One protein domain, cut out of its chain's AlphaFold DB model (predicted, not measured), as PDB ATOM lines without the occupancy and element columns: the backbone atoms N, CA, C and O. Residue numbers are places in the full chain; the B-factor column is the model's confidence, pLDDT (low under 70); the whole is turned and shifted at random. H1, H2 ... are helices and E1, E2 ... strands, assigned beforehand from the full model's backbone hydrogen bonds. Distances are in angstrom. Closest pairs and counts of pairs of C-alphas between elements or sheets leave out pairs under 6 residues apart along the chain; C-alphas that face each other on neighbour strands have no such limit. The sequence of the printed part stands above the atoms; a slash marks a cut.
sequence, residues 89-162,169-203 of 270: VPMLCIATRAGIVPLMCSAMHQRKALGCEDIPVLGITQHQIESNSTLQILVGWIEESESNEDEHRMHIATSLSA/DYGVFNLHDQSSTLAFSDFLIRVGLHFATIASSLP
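What this domain is: This is residues 89 to 162 and 169 to 203 of the 270 residues of an uncharacterized protein of Dichomitus squalens (UniProt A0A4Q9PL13). A strongly twisted sheet of five strands lies between two helices, with H1 packed on one face and the longer H2 along the opposite face, packed on E5. The long strand E3 is in the middle, with E2 and then E1 on one side, and E4 and E5 beside different stretches of its other side. The printed part has 109 residues, with two named helices and five named strands, and along the chain H1 comes between E1 and E2 while H2 follows E5; the class is mixed, helices and strands, and the sheet is branched, its neighbour pairs being E1 and E2, parallel, and E2 and E3, E3 and E4, and E3 and E5, antiparallel. It is elongated, 48 by 29 by 21 A, and only just compact, close to loose, with a radius of gyration of the C-alphas of 15.2 A.

How they stand to each other: E1, residues 92 to 95, H1, residues 100 to 113, and E2, residues 121 to 129, form a strand-helix-strand unit, two parallel neighbour strands with a helix between, its crossover right-handed; N 93 and O 122 are 2.8 A apart. H1 touches E2, the closest C-alphas being those of Met 108 and Val 121, 6.3 A. E2, E3, residues 132 to 143, and E4, residues 153 to 158, form a meander of two antiparallel hairpins, with N 123 and O 138 2.8 A apart and N 141 and O 155 3.0 A apart. E5, residues 172 to 174, pairs with E3 through N 135 and O 173, 2.8 A. H2, residues 178 to 201, touches E5, the closest C-alphas being those of Phe 173 and Ser 180, 5.5 A. In H1 and H2 every O i to N i+4 pair is within hydrogen-bond range.

Where its parts are: E1 begins at C-alpha 92 (255.369, 240.511, 152.190). H1 measures 20.1 A, E2 24.6 A, E3 34.3 A and H2 35.1 A, ending at C-alpha 201 (243.038, 234.115, 161.899).

The domain as a whole: Residues 163 to 168 are not printed, a gap of 10.2 A between C-alphas 162 and 169. No link printed whole is long. Mean pLDDT of the printed part is 74.8; residues 144 to 152 and 196 to 203 are among those under 70.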
ATOM      1  N   VAL A  89     250.154 244.042 160.242       70.56
ATOM      2  CA  VAL A  89     250.881 242.769 160.157       70.56
ATOM      3  C   VAL A  89     251.682 242.751 158.850       70.56
ATOM      4  O   VAL A  89     251.082 242.803 157.773       70.56
ATOM      5  N   PRO A  90     253.025 242.684 158.885       74.12
ATOM      6  CA  PRO A  90     253.826 242.662 157.666       74.12
ATOM      7  C   PRO A  90     253.609 241.340 156.920       74.12
ATOM      8  O   PRO A  90     253.914 240.272 157.446       74.12
ATOM      9  N   MET A  91     253.070 241.400 155.697       74.38
ATOM     10  CA  MET A  91     252.677 240.213 154.916       74.38
ATOM     11  C   MET A  91     253.738 239.757 153.908       74.38
ATOM     12  O   MET A  91     253.962 238.557 153.746       74.38
ATOM     13  N   LEU A  92     254.405 240.717 153.267       85.62
ATOM     14  CA  LEU A  92     255.369 240.511 152.190       85.62
ATOM     15  C   LEU A  92     256.520 241.512 152.331       85.62
ATOM     16  O   LEU A  92     256.282 242.713 152.442       85.62
ATOM     17  N   CYS A  93     257.755 241.029 152.290       87.00
ATOM     18  CA  CYS A  93     258.961 241.850 152.298       87.00
ATOM     19  C   CYS A  93     259.545 241.905 150.886       87.00
ATOM     20  O   CYS A  93     259.821 240.864 150.296       87.00
ATOM     21  N   ILE A  94     259.773 243.102 150.347       86.69
ATOM     22  CA  ILE A  94     260.438 243.280 149.051       86.69
ATOM     23  C   ILE A  94     261.606 244.234 149.248       86.69
ATOM     24  O   ILE A  94     261.420 245.359 149.702       86.69
ATOM     25  N   ALA A  95     262.814 243.784 148.926       81.38
ATOM     26  CA  ALA A  95     264.013 244.600 149.065       81.38
ATOM     27  C   ALA A  95     265.143 244.108 148.158       81.38
ATOM     28  O   ALA A  95     265.109 243.010 147.594       81.38
ATOM     29  N   THR A  96     266.192 244.919 148.054       78.50
ATOM     30  CA  THR A  96     267.455 244.505 147.434       78.50
ATOM     31  C   THR A  96     268.090 243.350 148.211       78.50
ATOM     32  O   THR A  96     267.771 243.113 149.378       78.50
ATOM     33  N   ARG A  97     269.042 242.650 147.585       76.94
ATOM     34  CA  ARG A  97     269.731 241.508 148.206       76.94
ATOM     35  C   ARG A  97     270.390 241.859 149.544       76.94
ATOM     36  O   ARG A  97     270.425 241.024 150.438       76.94
ATOM     37  N   ALA A  98     270.890 243.087 149.682       72.31
ATOM     38  CA  ALA A  98     271.501 243.562 150.921       72.31
ATOM     39  C   ALA A  98     270.464 243.873 152.017       72.31
ATOM     40  O   ALA A  98     270.739 243.663 153.194       72.31
ATOM     41  N   GLY A  99     269.274 244.355 151.642       69.25
ATOM     42  CA  GLY A  99     268.244 244.788 152.590       69.25
ATOM     43  C   GLY A  99     267.217 243.719 152.970       69.25
ATOM     44  O   GLY A  99     266.516 243.886 153.964       69.25
ATOM     45  N   ILE A 100     267.107 242.627 152.203       80.75
ATOM     46  CA  ILE A 100     266.008 241.667 152.377       80.75
ATOM     47  C   ILE A 100     266.064 240.911 153.705       80.75
ATOM     48  O   ILE A 100     265.033 240.760 154.352       80.75
ATOM     49  N   VAL A 101     267.250 240.491 154.150       80.50
ATOM     50  CA  VAL A 101     267.392 239.738 155.406       80.50
ATOM     51  C   VAL A 101     267.026 240.601 156.624       80.50
ATOM     52  O   VAL A 101     266.125 240.194 157.357       80.50
ATOM     53  N   PRO A 102     267.605 241.806 156.828       74.81
ATOM     54  CA  PRO A 102     267.196 242.684 157.928       74.81
ATOM     55  C   PRO A 102     265.698 243.016 157.925       74.81
ATOM     56  O   PRO A 102     265.061 243.018 158.978       74.81
ATOM     57  N   LEU A 103     265.113 243.242 156.741       76.62
ATOM     58  CA  LEU A 103     263.685 243.523 156.597       76.62
ATOM     59  C   LEU A 103     262.818 242.332 157.035       76.62
ATOM     60  O   LEU A 103     261.849 242.515 157.770       76.62
ATOM     61  N   MET A 104     263.175 241.114 156.619       82.81
ATOM     62  CA  MET A 104     262.464 239.899 157.023       82.81
ATOM     63  C   MET A 104     262.594 239.635 158.524       82.81
ATOM     64  O   MET A 104     261.603 239.289 159.161       82.81
ATOM     65  N   CYS A 105     263.776 239.848 159.109       77.56
ATOM     66  CA  CYS A 105     263.969 239.735 160.554       77.56
ATOM     67  C   CYS A 105     263.083 240.724 161.319       77.56
ATOM     68  O   CYS A 105     262.424 240.332 162.281       77.56
ATOM     69  N   SER A 106     263.014 241.984 160.882       77.00
ATOM     70  CA  SER A 106     262.119 242.987 161.476       77.00
ATOM     71  C   SER A 106     260.649 242.558 161.387       77.00
ATOM     72  O   SER A 106     259.923 242.602 162.378       77.00
ATOM     73  N   ALA A 107     260.216 242.053 160.229       81.12
ATOM     74  CA  ALA A 107     258.849 241.577 160.039       81.12
ATOM     75  C   ALA A 107     258.503 240.369 160.929       81.12
ATOM     76  O   ALA A 107     257.412 240.322 161.495       81.12
ATOM     77  N   MET A 108     259.424 239.414 161.090       81.75
ATOM     78  CA  MET A 108     259.245 238.261 161.981       81.75
ATOM     79  C   MET A 108     259.116 238.701 163.443       81.75
ATOM     80  O   MET A 108     258.186 238.282 164.129       81.75
ATOM     81  N   HIS A 109     259.979 239.612 163.899       75.38
ATOM     82  CA  HIS A 109     259.894 240.201 165.238       75.38
ATOM     83  C   HIS A 109     258.545 240.901 165.473       75.38
ATOM     84  O   HIS A 109     257.896 240.673 166.493       75.38
ATOM     85  N   GLN A 110     258.078 241.699 164.510       74.06
ATOM     86  CA  GLN A 110     256.766 242.347 164.587       74.06
ATOM     87  C   GLN A 110     255.628 241.326 164.659       74.06
ATOM     88  O   GLN A 110     254.712 241.497 165.454       74.06
ATOM     89  N   ARG A 111     255.682 240.244 163.875       77.25
ATOM     90  CA  ARG A 111     254.668 239.183 163.941       77.25
ATOM     91  C   ARG A 111     254.648 238.476 165.286       77.25
ATOM     92  O   ARG A 111     253.561 238.277 165.809       77.25
ATOM     93  N   LYS A 112     255.812 238.184 165.864       74.81
ATOM     94  CA  LYS A 112     255.916 237.632 167.220       74.81
ATOM     95  C   LYS A 112     255.288 238.552 168.264       74.81
ATOM     96  O   LYS A 112     254.500 238.121 169.094       74.81
ATOM     97  N   ALA A 113     255.585 239.848 168.200       70.56
ATOM     98  CA  ALA A 113     254.976 240.823 169.103       70.56
ATOM     99  C   ALA A 113     253.445 240.915 168.932       70.56
ATOM    100  O   ALA A 113     252.723 241.278 169.857       70.56
ATOM    101  N   LEU A 114     252.949 240.549 167.749       71.06
ATOM    102  CA  LEU A 114     251.536 240.454 167.410       71.06
ATOM    103  C   LEU A 114     250.974 239.028 167.564       71.06
ATOM    104  O   LEU A 114     249.896 238.777 167.032       71.06
ATOM    105  N   GLY A 115     251.639 238.092 168.246       69.12
ATOM    106  CA  GLY A 115     251.112 236.733 168.455       69.12
ATOM    107  C   GLY A 115     250.823 235.972 167.152       69.12
ATOM    108  O   GLY A 115     249.818 235.274 167.052       69.12
ATOM    109  N   CYS A 116     251.607 236.236 166.105       71.25
ATOM    110  CA  CYS A 116     251.489 235.666 164.756       71.25
ATOM    111  C   CYS A 116     252.793 234.983 164.307       71.25
ATOM    112  O   CYS A 116     253.064 234.889 163.107       71.25
ATOM    113  N   GLU A 117     253.633 234.581 165.257       75.00
ATOM    114  CA  GLU A 117     254.940 233.946 165.058       75.00
ATOM    115  C   GLU A 117     254.867 232.643 164.255       75.00
ATOM    116  O   GLU A 117     255.775 232.376 163.468       75.00
ATOM    117  N   ASP A 118     253.760 231.904 164.358       78.19
ATOM    118  CA  ASP A 118     253.519 230.657 163.618       78.19
ATOM    119  C   ASP A 118     253.383 230.862 162.101       78.19
ATOM    120  O   ASP A 118     253.414 229.912 161.313       78.19
ATOM    121  N   ILE A 119     253.194 232.107 161.661       79.81
ATOM    122  CA  ILE A 119     252.922 232.433 160.267       79.81
ATOM    123  C   ILE A 119     254.220 232.909 159.603       79.81
ATOM    124  O   ILE A 119     254.736 233.975 159.963       79.81
ATOM    125  N   PRO A 120     254.715 232.219 158.558       85.06
ATOM    126  CA  PRO A 120     255.982 232.565 157.929       85.06
ATOM    127  C   PRO A 120     255.920 233.909 157.195       85.06
ATOM    128  O   PRO A 120     254.903 234.288 156.601       85.06
ATOM    129  N   VAL A 121     257.037 234.632 157.210       85.62
ATOM    130  CA  VAL A 121     257.248 235.872 156.458       85.62
ATOM    131  C   VAL A 121     257.805 235.533 155.082       85.62
ATOM    132  O   VAL A 121     258.804 234.825 154.959       85.62
ATOM    133  N   LEU A 122     257.184 236.074 154.038       88.94
ATOM    134  CA  LEU A 122     257.646 235.900 152.667       88.94
ATOM    135  C   LEU A 122     258.527 237.079 152.245       88.94
ATOM    136  O   LEU A 122     258.137 238.234 152.401       88.94
ATOM    137  N   GLY A 123     259.693 236.784 151.680       89.25
ATOM    138  CA  GLY A 123     260.610 237.756 151.101       89.25
ATOM    139  C   GLY A 123     260.728 237.599 149.590       89.25
ATOM    140  O   GLY A 123     260.753 236.484 149.076       89.25
ATOM    141  N   ILE A 124     260.845 238.716 148.879       89.81
ATOM    142  CA  ILE A 124     261.183 238.774 147.458       89.81
ATOM    143  C   ILE A 124     262.400 239.673 147.309       89.81
ATOM    144  O   ILE A 124     262.407 240.822 147.756       89.81
ATOM    145  N   THR A 125     263.434 239.164 146.652       86.94
ATOM    146  CA  THR A 125     264.612 239.960 146.330       86.94
ATOM    147  C   THR A 125     265.034 239.782 144.887       86.94
ATOM    148  O   THR A 125     264.808 238.734 144.283       86.94
ATOM    149  N   GLN A 126     265.656 240.811 144.322       82.38
ATOM    150  CA  GLN A 126     266.244 240.709 142.998       82.38
ATOM    151  C   GLN A 126     267.607 240.020 143.089       82.38
ATOM    152  O   GLN A 126     268.529 240.487 143.763       82.38
ATOM    153  N   HIS A 127     267.743 238.920 142.361       69.12
ATOM    154  CA  HIS A 127     268.999 238.229 142.165       69.12
ATOM    155  C   HIS A 127     269.784 238.932 141.051       69.12
ATOM    156  O   HIS A 127     269.551 238.708 139.864       69.12
ATOM    157  N   GLN A 128     270.701 239.824 141.432       56.62
ATOM    158  CA  GLN A 128     271.618 240.467 140.490       56.62
ATOM    159  C   GLN A 128     272.694 239.469 140.048       56.62
ATOM    160  O   GLN A 128     273.780 239.410 140.618       56.62
ATOM    161  N   ILE A 129     272.390 238.680 139.018       56.38
ATOM    162  CA  ILE A 129     273.419 238.250 138.072       56.38
ATOM    163  C   ILE A 129     273.259 239.152 136.854       56.38
ATOM    164  O   ILE A 129     272.174 239.237 136.276       56.38
ATOM    165  N   GLU A 130     274.337 239.870 136.546       51.59
ATOM    166  CA  GLU A 130     274.487 240.813 135.440       51.59
ATOM    167  C   GLU A 130     273.721 240.316 134.206       51.59
ATOM    168  O   GLU A 130     274.039 239.252 133.685       51.59
ATOM    169  N   SER A 131     272.706 241.083 133.784       54.12
ATOM    170  CA  SER A 131     271.785 240.906 132.639       54.12
ATOM    171  C   SER A 131     270.403 240.263 132.848       54.12
ATOM    172  O   SER A 131     269.558 240.471 131.981       54.12
ATOM    173  N   ASN A 132     270.086 239.621 133.981       57.78
ATOM    174  CA  ASN A 132     268.766 238.986 134.154       57.78
ATOM    175  C   ASN A 132     267.978 239.560 135.340       57.78
ATOM    176  O   ASN A 132     268.400 239.440 136.491       57.78
ATOM    177  N   SER A 133     266.789 240.117 135.077       72.81
ATOM    178  CA  SER A 133     265.801 240.529 136.091       72.81
ATOM    179  C   SER A 133     265.172 239.310 136.771       72.81
ATOM    180  O   SER A 133     264.006 238.979 136.559       72.81
ATOM    181  N   THR A 134     265.979 238.593 137.550       82.88
ATOM    182  CA  THR A 134     265.557 237.380 138.244       82.88
ATOM    183  C   THR A 134     265.125 237.733 139.661       82.88
ATOM    184  O   THR A 134     265.859 238.399 140.388       82.88
ATOM    185  N   LEU A 135     263.941 237.295 140.062       86.38
ATOM    186  CA  LEU A 135     263.435 237.397 141.423       86.38
ATOM    187  C   LEU A 135     263.698 236.094 142.168       86.38
ATOM    188  O   LEU A 135     263.564 235.017 141.598       86.38
ATOM    189  N   GLN A 136     264.034 236.189 143.445       86.38
ATOM    190  CA  GLN A 136     264.175 235.060 144.351       86.38
ATOM    191  C   GLN A 136     263.199 235.218 145.513       86.38
ATOM    192  O   GLN A 136     263.075 236.299 146.091       86.38
ATOM    193  N   ILE A 137     262.535 234.119 145.853       87.69
ATOM    194  CA  ILE A 137     261.647 233.990 146.999       87.69
ATOM    195  C   ILE A 137     262.428 233.445 148.191       87.69
ATOM    196  O   ILE A 137     263.179 232.469 148.082       87.69
ATOM    197  N   LEU A 138     262.223 234.081 149.337       87.62
ATOM    198  CA  LEU A 138     262.743 233.690 150.636       87.62
ATOM    199  C   LEU A 138     261.568 233.435 151.575       87.62
ATOM    200  O   LEU A 138     260.560 234.135 151.512       87.62
ATOM    201  N   VAL A 139     261.703 232.462 152.466       88.25
ATOM    202  CA  VAL A 139     260.695 232.165 153.490       88.25
ATOM    203  C   VAL A 139     261.373 232.220 154.845       88.25
ATOM    204  O   VAL A 139     262.366 231.528 155.056       88.25
ATOM    205  N   GLY A 140     260.854 233.058 155.738       86.44
ATOM    206  CA  GLY A 140     261.351 233.212 157.098       86.44
ATOM    207  C   GLY A 140     260.347 232.728 158.135       86.44
ATOM    208  O   GLY A 140     259.148 232.956 157.973       86.44
ATOM    209  N   TRP A 141     260.821 232.080 159.192       88.56
ATOM    210  CA  TRP A 141     260.008 231.690 160.347       88.56
ATOM    211  C   TRP A 141     260.814 231.780 161.645       88.56
ATOM    212  O   TRP A 141     262.047 231.850 161.630       88.56
ATOM    213  N   ILE A 142     260.098 231.795 162.767       82.88
ATOM    214  CA  ILE A 142     260.673 231.760 164.111       82.88
ATOM    215  C   ILE A 142     260.476 230.350 164.659       82.88
ATOM    216  O   ILE A 142     259.385 229.800 164.555       82.88
ATOM    217  N   GLU A 143     261.530 229.771 165.220       80.62
ATOM    218  CA  GLU A 143     261.457 228.519 165.969       80.62
ATOM    219  C   GLU A 143     261.632 228.824 167.463       80.62
ATOM    220  O   GLU A 143     262.545 229.562 167.858       80.62
ATOM    221  N   GLU A 144     260.730 228.291 168.288       67.69
ATOM    222  CA  GLU A 144     260.872 228.336 169.742       67.69
ATOM    223  C   GLU A 144     262.002 227.396 170.162       67.69
ATOM    224  O   GLU A 144     262.045 226.230 169.766       67.69
ATOM    225  N   SER A 145     262.950 227.904 170.947       61.69
ATOM    226  CA  SER A 145     264.036 227.068 171.445       61.69
ATOM    227  C   SER A 145     263.540 226.219 172.618       61.69
ATOM    228  O   SER A 145     262.957 226.745 173.562       61.69
ATOM    229  N   GLU A 146     263.800 224.909 172.586       56.81
ATOM    230  CA  GLU A 146     263.499 223.999 173.707       56.81
ATOM    231  C   GLU A 146     264.428 224.218 174.923       56.81
ATOM    232  O   GLU A 146     264.229 223.641 175.993       56.81
ATOM    233  N   SER A 147     265.474 225.034 174.770       54.56
ATOM    234  CA  SER A 147     266.365 225.439 175.854       54.56
ATOM    235  C   SER A 147     265.744 226.567 176.677       54.56
ATOM    236  O   SER A 147     265.191 227.502 176.120       54.56
ATOM    237  N   ASN A 148     265.903 226.525 178.006       52.31
ATOM    238  CA  ASN A 148     265.434 227.547 178.967       52.31
ATOM    239  C   ASN A 148     266.063 228.952 178.793       52.31
ATOM    240  O   ASN A 148     265.990 229.774 179.705       52.31
ATOM    241  N   GLU A 149     266.737 229.212 177.679       51.38
ATOM    242  CA  GLU A 149     267.201 230.541 177.307       51.38
ATOM    243  C   GLU A 149     266.164 231.089 176.324       51.38
ATOM    244  O   GLU A 149     265.875 230.443 175.322       51.38
ATOM    245  N   ASP A 150     265.573 232.252 176.619       53.56
ATOM    246  CA  ASP A 150     264.505 232.923 175.847       53.56
ATOM    247  C   ASP A 150     264.915 233.335 174.405       53.56
ATOM    248  O   ASP A 150     264.372 234.273 173.807       53.56
ATOM    249  N   GLU A 151     265.893 232.660 173.809       57.97
ATOM    250  CA  GLU A 151     266.493 232.967 172.525       57.97
ATOM    251  C   GLU A 151     265.685 232.328 171.390       57.97
ATOM    252  O   GLU A 151     265.829 231.161 171.035       57.97
ATOM    253  N   HIS A 152     264.793 233.119 170.800       64.75
ATOM    254  CA  HIS A 152     264.022 232.691 169.639       64.75
ATOM    255  C   HIS A 152     264.918 232.734 168.408       64.75
ATOM    256  O   HIS A 152     265.457 233.793 168.068       64.75
ATOM    257  N   ARG A 153     265.067 231.602 167.715       74.06
ATOM    258  CA  ARG A 153     265.933 231.534 166.540       74.06
ATOM    259  C   ARG A 153     265.133 231.848 165.283       74.06
ATOM    260  O   ARG A 153     264.087 231.262 165.020       74.06
ATOM    261  N   MET A 154     265.643 232.793 164.501       78.31
ATOM    262  CA  MET A 154     265.067 233.148 163.208       78.31
ATOM    263  C   MET A 154     265.728 232.349 162.098       78.31
ATOM    264  O   MET A 154     266.953 232.321 161.976       78.31
ATOM    265  N   HIS A 155     264.904 231.741 161.257       80.75
ATOM    266  CA  HIS A 155     265.334 230.955 160.115       80.75
ATOM    267  C   HIS A 155     264.884 231.647 158.838       80.75
ATOM    268  O   HIS A 155     263.758 232.125 158.759       80.75
ATOM    269  N   ILE A 156     265.760 231.700 157.832       82.69
ATOM    270  CA  ILE A 156     265.416 232.162 156.485       82.69
ATOM    271  C   ILE A 156     265.906 231.112 155.495       82.69
ATOM    272  O   ILE A 156     267.109 230.891 155.347       82.69
ATOM    273  N   ALA A 157     264.968 230.471 154.807       81.06
ATOM    274  CA  ALA A 157     265.252 229.571 153.705       81.06
ATOM    275  C   ALA A 157     265.223 230.327 152.377       81.06
ATOM    276  O   ALA A 157     264.356 231.169 152.128       81.06
ATOM    277  N   THR A 158     266.156 229.979 151.497       74.31
ATOM    278  CA  THR A 158     266.222 230.502 150.132       74.31
ATOM    279  C   THR A 158     266.189 229.339 149.160       74.31
ATOM    280  O   THR A 158     266.888 228.347 149.379       74.31
ATOM    281  N   SER A 159     265.476 229.483 148.050       63.81
ATOM    282  CA  SER A 159     265.667 228.569 146.931       63.81
ATOM    283  C   SER A 159     266.952 228.938 146.199       63.81
ATOM    284  O   SER A 159     266.981 229.846 145.369       63.81
ATOM    285  N   LEU A 160     268.058 228.306 146.579       54.66
ATOM    286  CA  LEU A 160     269.280 228.307 145.785       54.66
ATOM    287  C   LEU A 160     269.366 226.937 145.123       54.66
ATOM    288  O   LEU A 160     269.663 225.937 145.772       54.66
ATOM    289  N   SER A 161     269.082 226.901 143.821       43.75
ATOM    290  CA  SER A 161     269.306 225.730 142.974       43.75
ATOM    291  C   SER A 161     270.810 225.463 142.887       43.75
ATOM    292  O   SER A 161     271.512 225.945 141.999       43.75
ATOM    293  N   ALA A 162     271.342 224.709 143.847       40.28
ATOM    294  CA  ALA A 162     272.672 224.127 143.762       40.28
ATOM    295  C   ALA A 162     272.610 222.873 142.869       40.28
ATOM    296  O   ALA A 162     272.774 221.751 143.330       40.28
ATOM    297  N   ASP A 169     262.718 225.911 138.797       56.72
ATOM    298  CA  ASP A 169     263.434 226.343 139.999       56.72
ATOM    299  C   ASP A 169     262.413 226.977 140.963       56.72
ATOM    300  O   ASP A 169     262.002 228.127 140.809       56.72
ATOM    301  N   TYR A 170     261.922 226.192 141.928       64.19
ATOM    302  CA  TYR A 170     260.860 226.598 142.847       64.19
ATOM    303  C   TYR A 170     261.289 227.841 143.627       64.19
ATOM    304  O   TYR A 170     262.117 227.737 144.518       64.19
ATOM    305  N   GLY A 171     260.739 229.014 143.311       73.69
ATOM    306  CA  GLY A 171     261.055 230.261 144.013       73.69
ATOM    307  C   GLY A 171     262.159 231.108 143.376       73.69
ATOM    308  O   GLY A 171     262.613 232.052 144.017       73.69
ATOM    309  N   VAL A 172     262.573 230.826 142.139       83.94
ATOM    310  CA  VAL A 172     263.384 231.748 141.330       83.94
ATOM    311  C   VAL A 172     262.650 232.028 140.019       83.94
ATOM    312  O   VAL A 172     262.321 231.105 139.282       83.94
ATOM    313  N   PHE A 173     262.381 233.299 139.724       84.12
ATOM    314  CA  PHE A 173     261.576 233.708 138.573       84.12
ATOM    315  C   PHE A 173     262.343 234.670 137.674       84.12
ATOM    316  O   PHE A 173     262.735 235.747 138.112       84.12
ATOM    317  N   ASN A 174     262.525 234.322 136.403       85.75
ATOM    318  CA  ASN A 174     263.093 235.218 135.404       85.75
ATOM    319  C   ASN A 174     261.983 236.035 134.729       85.75
ATOM    320  O   ASN A 174     261.195 235.490 133.961       85.75
ATOM    321  N   LEU A 175     261.951 237.347 134.961       85.06
ATOM    322  CA  LEU A 175     260.929 238.225 134.382       85.06
ATOM    323  C   LEU A 175     261.085 238.456 132.867       85.06
ATOM    324  O   LEU A 175     260.195 239.020 132.238       85.06
ATOM    325  N   HIS A 176     262.200 238.032 132.264       85.00
ATOM    326  CA  HIS A 176     262.370 238.053 130.806       85.00
ATOM    327  C   HIS A 176     261.770 236.822 130.114       85.00
ATOM    328  O   HIS A 176     261.616 236.829 128.895       85.00
ATOM    329  N   ASP A 177     261.436 235.772 130.870       84.62
ATOM    330  CA  ASP A 177     260.753 234.591 130.353       84.62
ATOM    331  C   ASP A 177     259.245 234.690 130.622       84.62
ATOM    332  O   ASP A 177     258.803 234.878 131.759       84.62
ATOM    333  N   GLN A 178     258.434 234.550 129.571       87.56
ATOM    334  CA  GLN A 178     256.979 234.677 129.668       87.56
ATOM    335  C   GLN A 178     256.387 233.602 130.587       87.56
ATOM    336  O   GLN A 178     255.525 233.902 131.415       87.56
ATOM    337  N   SER A 179     256.854 232.358 130.470       86.00
ATOM    338  CA  SER A 179     256.365 231.248 131.288       86.00
ATOM    339  C   SER A 179     256.698 231.455 132.765       86.00
ATOM    340  O   SER A 179     255.820 231.323 133.618       86.00
ATOM    341  N   SER A 180     257.927 231.863 133.074       83.88
ATOM    342  CA  SER A 180     258.346 232.210 134.430       83.88
ATOM    343  C   SER A 180     257.606 233.428 134.990       83.88
ATOM    344  O   SER A 180     257.322 233.464 136.186       83.88
ATOM    345  N   THR A 181     257.270 234.416 134.160       86.88
ATOM    346  CA  THR A 181     256.501 235.601 134.578       86.88
ATOM    347  C   THR A 181     255.056 235.239 134.927       86.88
ATOM    348  O   THR A 181     254.521 235.690 135.943       86.88
ATOM    349  N   LEU A 182     254.429 234.370 134.127       88.62
ATOM    350  CA  LEU A 182     253.099 233.834 134.424       88.62
ATOM    351  C   LEU A 182     253.112 232.995 135.706       88.62
ATOM    352  O   LEU A 182     252.229 233.159 136.545       88.62
ATOM    353  N   ALA A 183     254.137 232.162 135.902       86.44
ATOM    354  CA  ALA A 183     254.305 231.389 137.131       86.44
ATOM    355  C   ALA A 183     254.493 232.287 138.367       86.44
ATOM    356  O   ALA A 183     253.920 232.009 139.418       86.44
ATOM    357  N   PHE A 184     255.238 233.391 138.241       87.88
ATOM    358  CA  PHE A 184     255.379 234.378 139.314       87.88
ATOM    359  C   PHE A 184     254.047 235.064 139.646       87.88
ATOM    360  O   PHE A 184     253.710 235.248 140.814       87.88
ATOM    361  N   SER A 185     253.260 235.396 138.623       89.06
ATOM    362  CA  SER A 185     251.934 235.998 138.798       89.06
ATOM    363  C   SER A 185     250.971 235.042 139.512       89.06
ATOM    364  O   SER A 185     250.316 235.437 140.474       89.06
ATOM    365  N   ASP A 186     250.931 233.771 139.100       87.44
ATOM    366  CA  ASP A 186     250.140 232.725 139.768       87.44
ATOM    367  C   ASP A 186     250.582 232.531 141.226       87.44
ATOM    368  O   ASP A 186     249.751 232.444 142.130       87.44
ATOM    369  N   PHE A 187     251.893 232.551 141.478       87.12
ATOM    370  CA  PHE A 187     252.444 232.513 142.828       87.12
ATOM    371  C   PHE A 187     251.939 233.681 143.693       87.12
ATOM    372  O   PHE A 187     251.438 233.440 144.791       87.12
ATOM    373  N   LEU A 188     252.003 234.925 143.206       86.31
ATOM    374  CA  LEU A 188     251.512 236.094 143.950       86.31
ATOM    375  C   LEU A 188     250.009 236.010 144.243       86.31
ATOM    376  O   LEU A 188     249.586 236.350 145.348       86.31
ATOM    377  N   ILE A 189     249.206 235.515 143.297       84.94
ATOM    378  CA  ILE A 189     247.764 235.307 143.500       84.94
ATOM    379  C   ILE A 189     247.524 234.291 144.624       84.94
ATOM    380  O   ILE A 189     246.733 234.552 145.532       84.94
ATOM    381  N   ARG A 190     248.235 233.157 144.615       82.25
ATOM    382  CA  ARG A 190     248.126 232.128 145.666       82.25
ATOM    383  C   ARG A 190     248.544 232.654 147.034       82.25
ATOM    384  O   ARG A 190     247.865 232.390 148.022       82.25
ATOM    385  N   VAL A 191     249.623 233.430 147.093       81.31
ATOM    386  CA  VAL A 191     250.067 234.097 148.325       81.31
ATOM    387  C   VAL A 191     249.009 235.084 148.824       81.31
ATOM    388  O   VAL A 191     248.693 235.090 150.012       81.31
ATOM    389  N   GLY A 192     248.395 235.865 147.932       77.06
ATOM    390  CA  GLY A 192     247.307 236.781 148.282       77.06
ATOM    391  C   GLY A 192     246.102 236.074 148.915       77.06
ATOM    392  O   GLY A 192     245.530 236.578 149.880       77.06
ATOM    393  N   LEU A 193     245.757 234.870 148.446       75.25
ATOM    394  CA  LEU A 193     244.710 234.051 149.069       75.25
ATOM    395  C   LEU A 193     245.087 233.622 150.497       75.25
ATOM    396  O   LEU A 193     244.236 233.647 151.385       75.25
ATOM    397  N   HIS A 194     246.360 233.305 150.748       70.81
ATOM    398  CA  HIS A 194     246.844 233.019 152.101       70.81
ATOM    399  C   HIS A 194     246.788 234.247 153.015       70.81
ATOM    400  O   HIS A 194     246.495 234.105 154.199       70.81
ATOM    401  N   PHE A 195     247.007 235.456 152.492       72.00
ATOM    402  CA  PHE A 195     246.897 236.683 153.287       72.00
ATOM    403  C   PHE A 195     245.479 236.917 153.807       72.00
ATOM    404  O   PHE A 195     245.319 237.329 154.954       72.00
ATOM    405  N   ALA A 196     244.455 236.586 153.019       65.75
ATOM    406  CA  ALA A 196     243.069 236.631 153.478       65.75
ATOM    407  C   ALA A 196     242.812 235.636 154.625       65.75
ATOM    408  O   ALA A 196     242.136 235.973 155.597       65.75
ATOM    409  N   THR A 197     243.399 234.435 154.558       63.56
ATOM    410  CA  THR A 197     243.342 233.451 155.651       63.56
ATOM    411  C   THR A 197     244.034 233.969 156.909       63.56
ATOM    412  O   THR A 197     243.459 233.895 157.993       63.56
ATOM    413  N   ILE A 198     245.223 234.557 156.769       63.34
ATOM    414  CA  ILE A 198     245.966 235.136 157.893       63.34
ATOM    415  C   ILE A 198     245.143 236.248 158.545       63.34
ATOM    416  O   ILE A 198     244.912 236.195 159.747       63.34
ATOM    417  N   ALA A 199     244.601 237.178 157.756       63.75
ATOM    418  CA  ALA A 199     243.737 238.246 158.254       63.75
ATOM    419  C   ALA A 199     242.519 237.715 159.030       63.75
ATOM    420  O   ALA A 199     242.134 238.306 160.032       63.75
ATOM    421  N   SER A 200     241.946 236.583 158.609       61.62
ATOM    422  CA  SER A 200     240.826 235.940 159.312       61.62
ATOM    423  C   SER A 200     241.219 235.172 160.580       61.62
ATOM    424  O   SER A 200     240.365 234.929 161.427       61.62
ATOM    425  N   SER A 201     242.492 234.782 160.708       55.50
ATOM    426  CA  SER A 201     243.038 234.115 161.899       55.50
ATOM    427  C   SER A 201     243.540 235.090 162.963       55.50
ATOM    428  O   SER A 201     243.767 234.689 164.102       55.50
ATOM    429  N   LEU A 202     243.695 236.369 162.605       56.94
ATOM    430  CA  LEU A 202     244.019 237.412 163.567       56.94
ATOM    431  C   LEU A 202     242.835 237.593 164.528       56.94
ATOM    432  O   LEU A 202     241.693 237.699 164.070       56.94
ATOM    433  N   PRO A 203     243.072 237.644 165.849       50.75
ATOM    434  CA  PRO A 203     242.000 237.839 166.811       50.75
ATOM    435  C   PRO A 203     241.267 239.170 166.537       50.75
ATOM    436  O   PRO A 203     241.922 240.193 166.324       50.75
TER     437      PRO A 203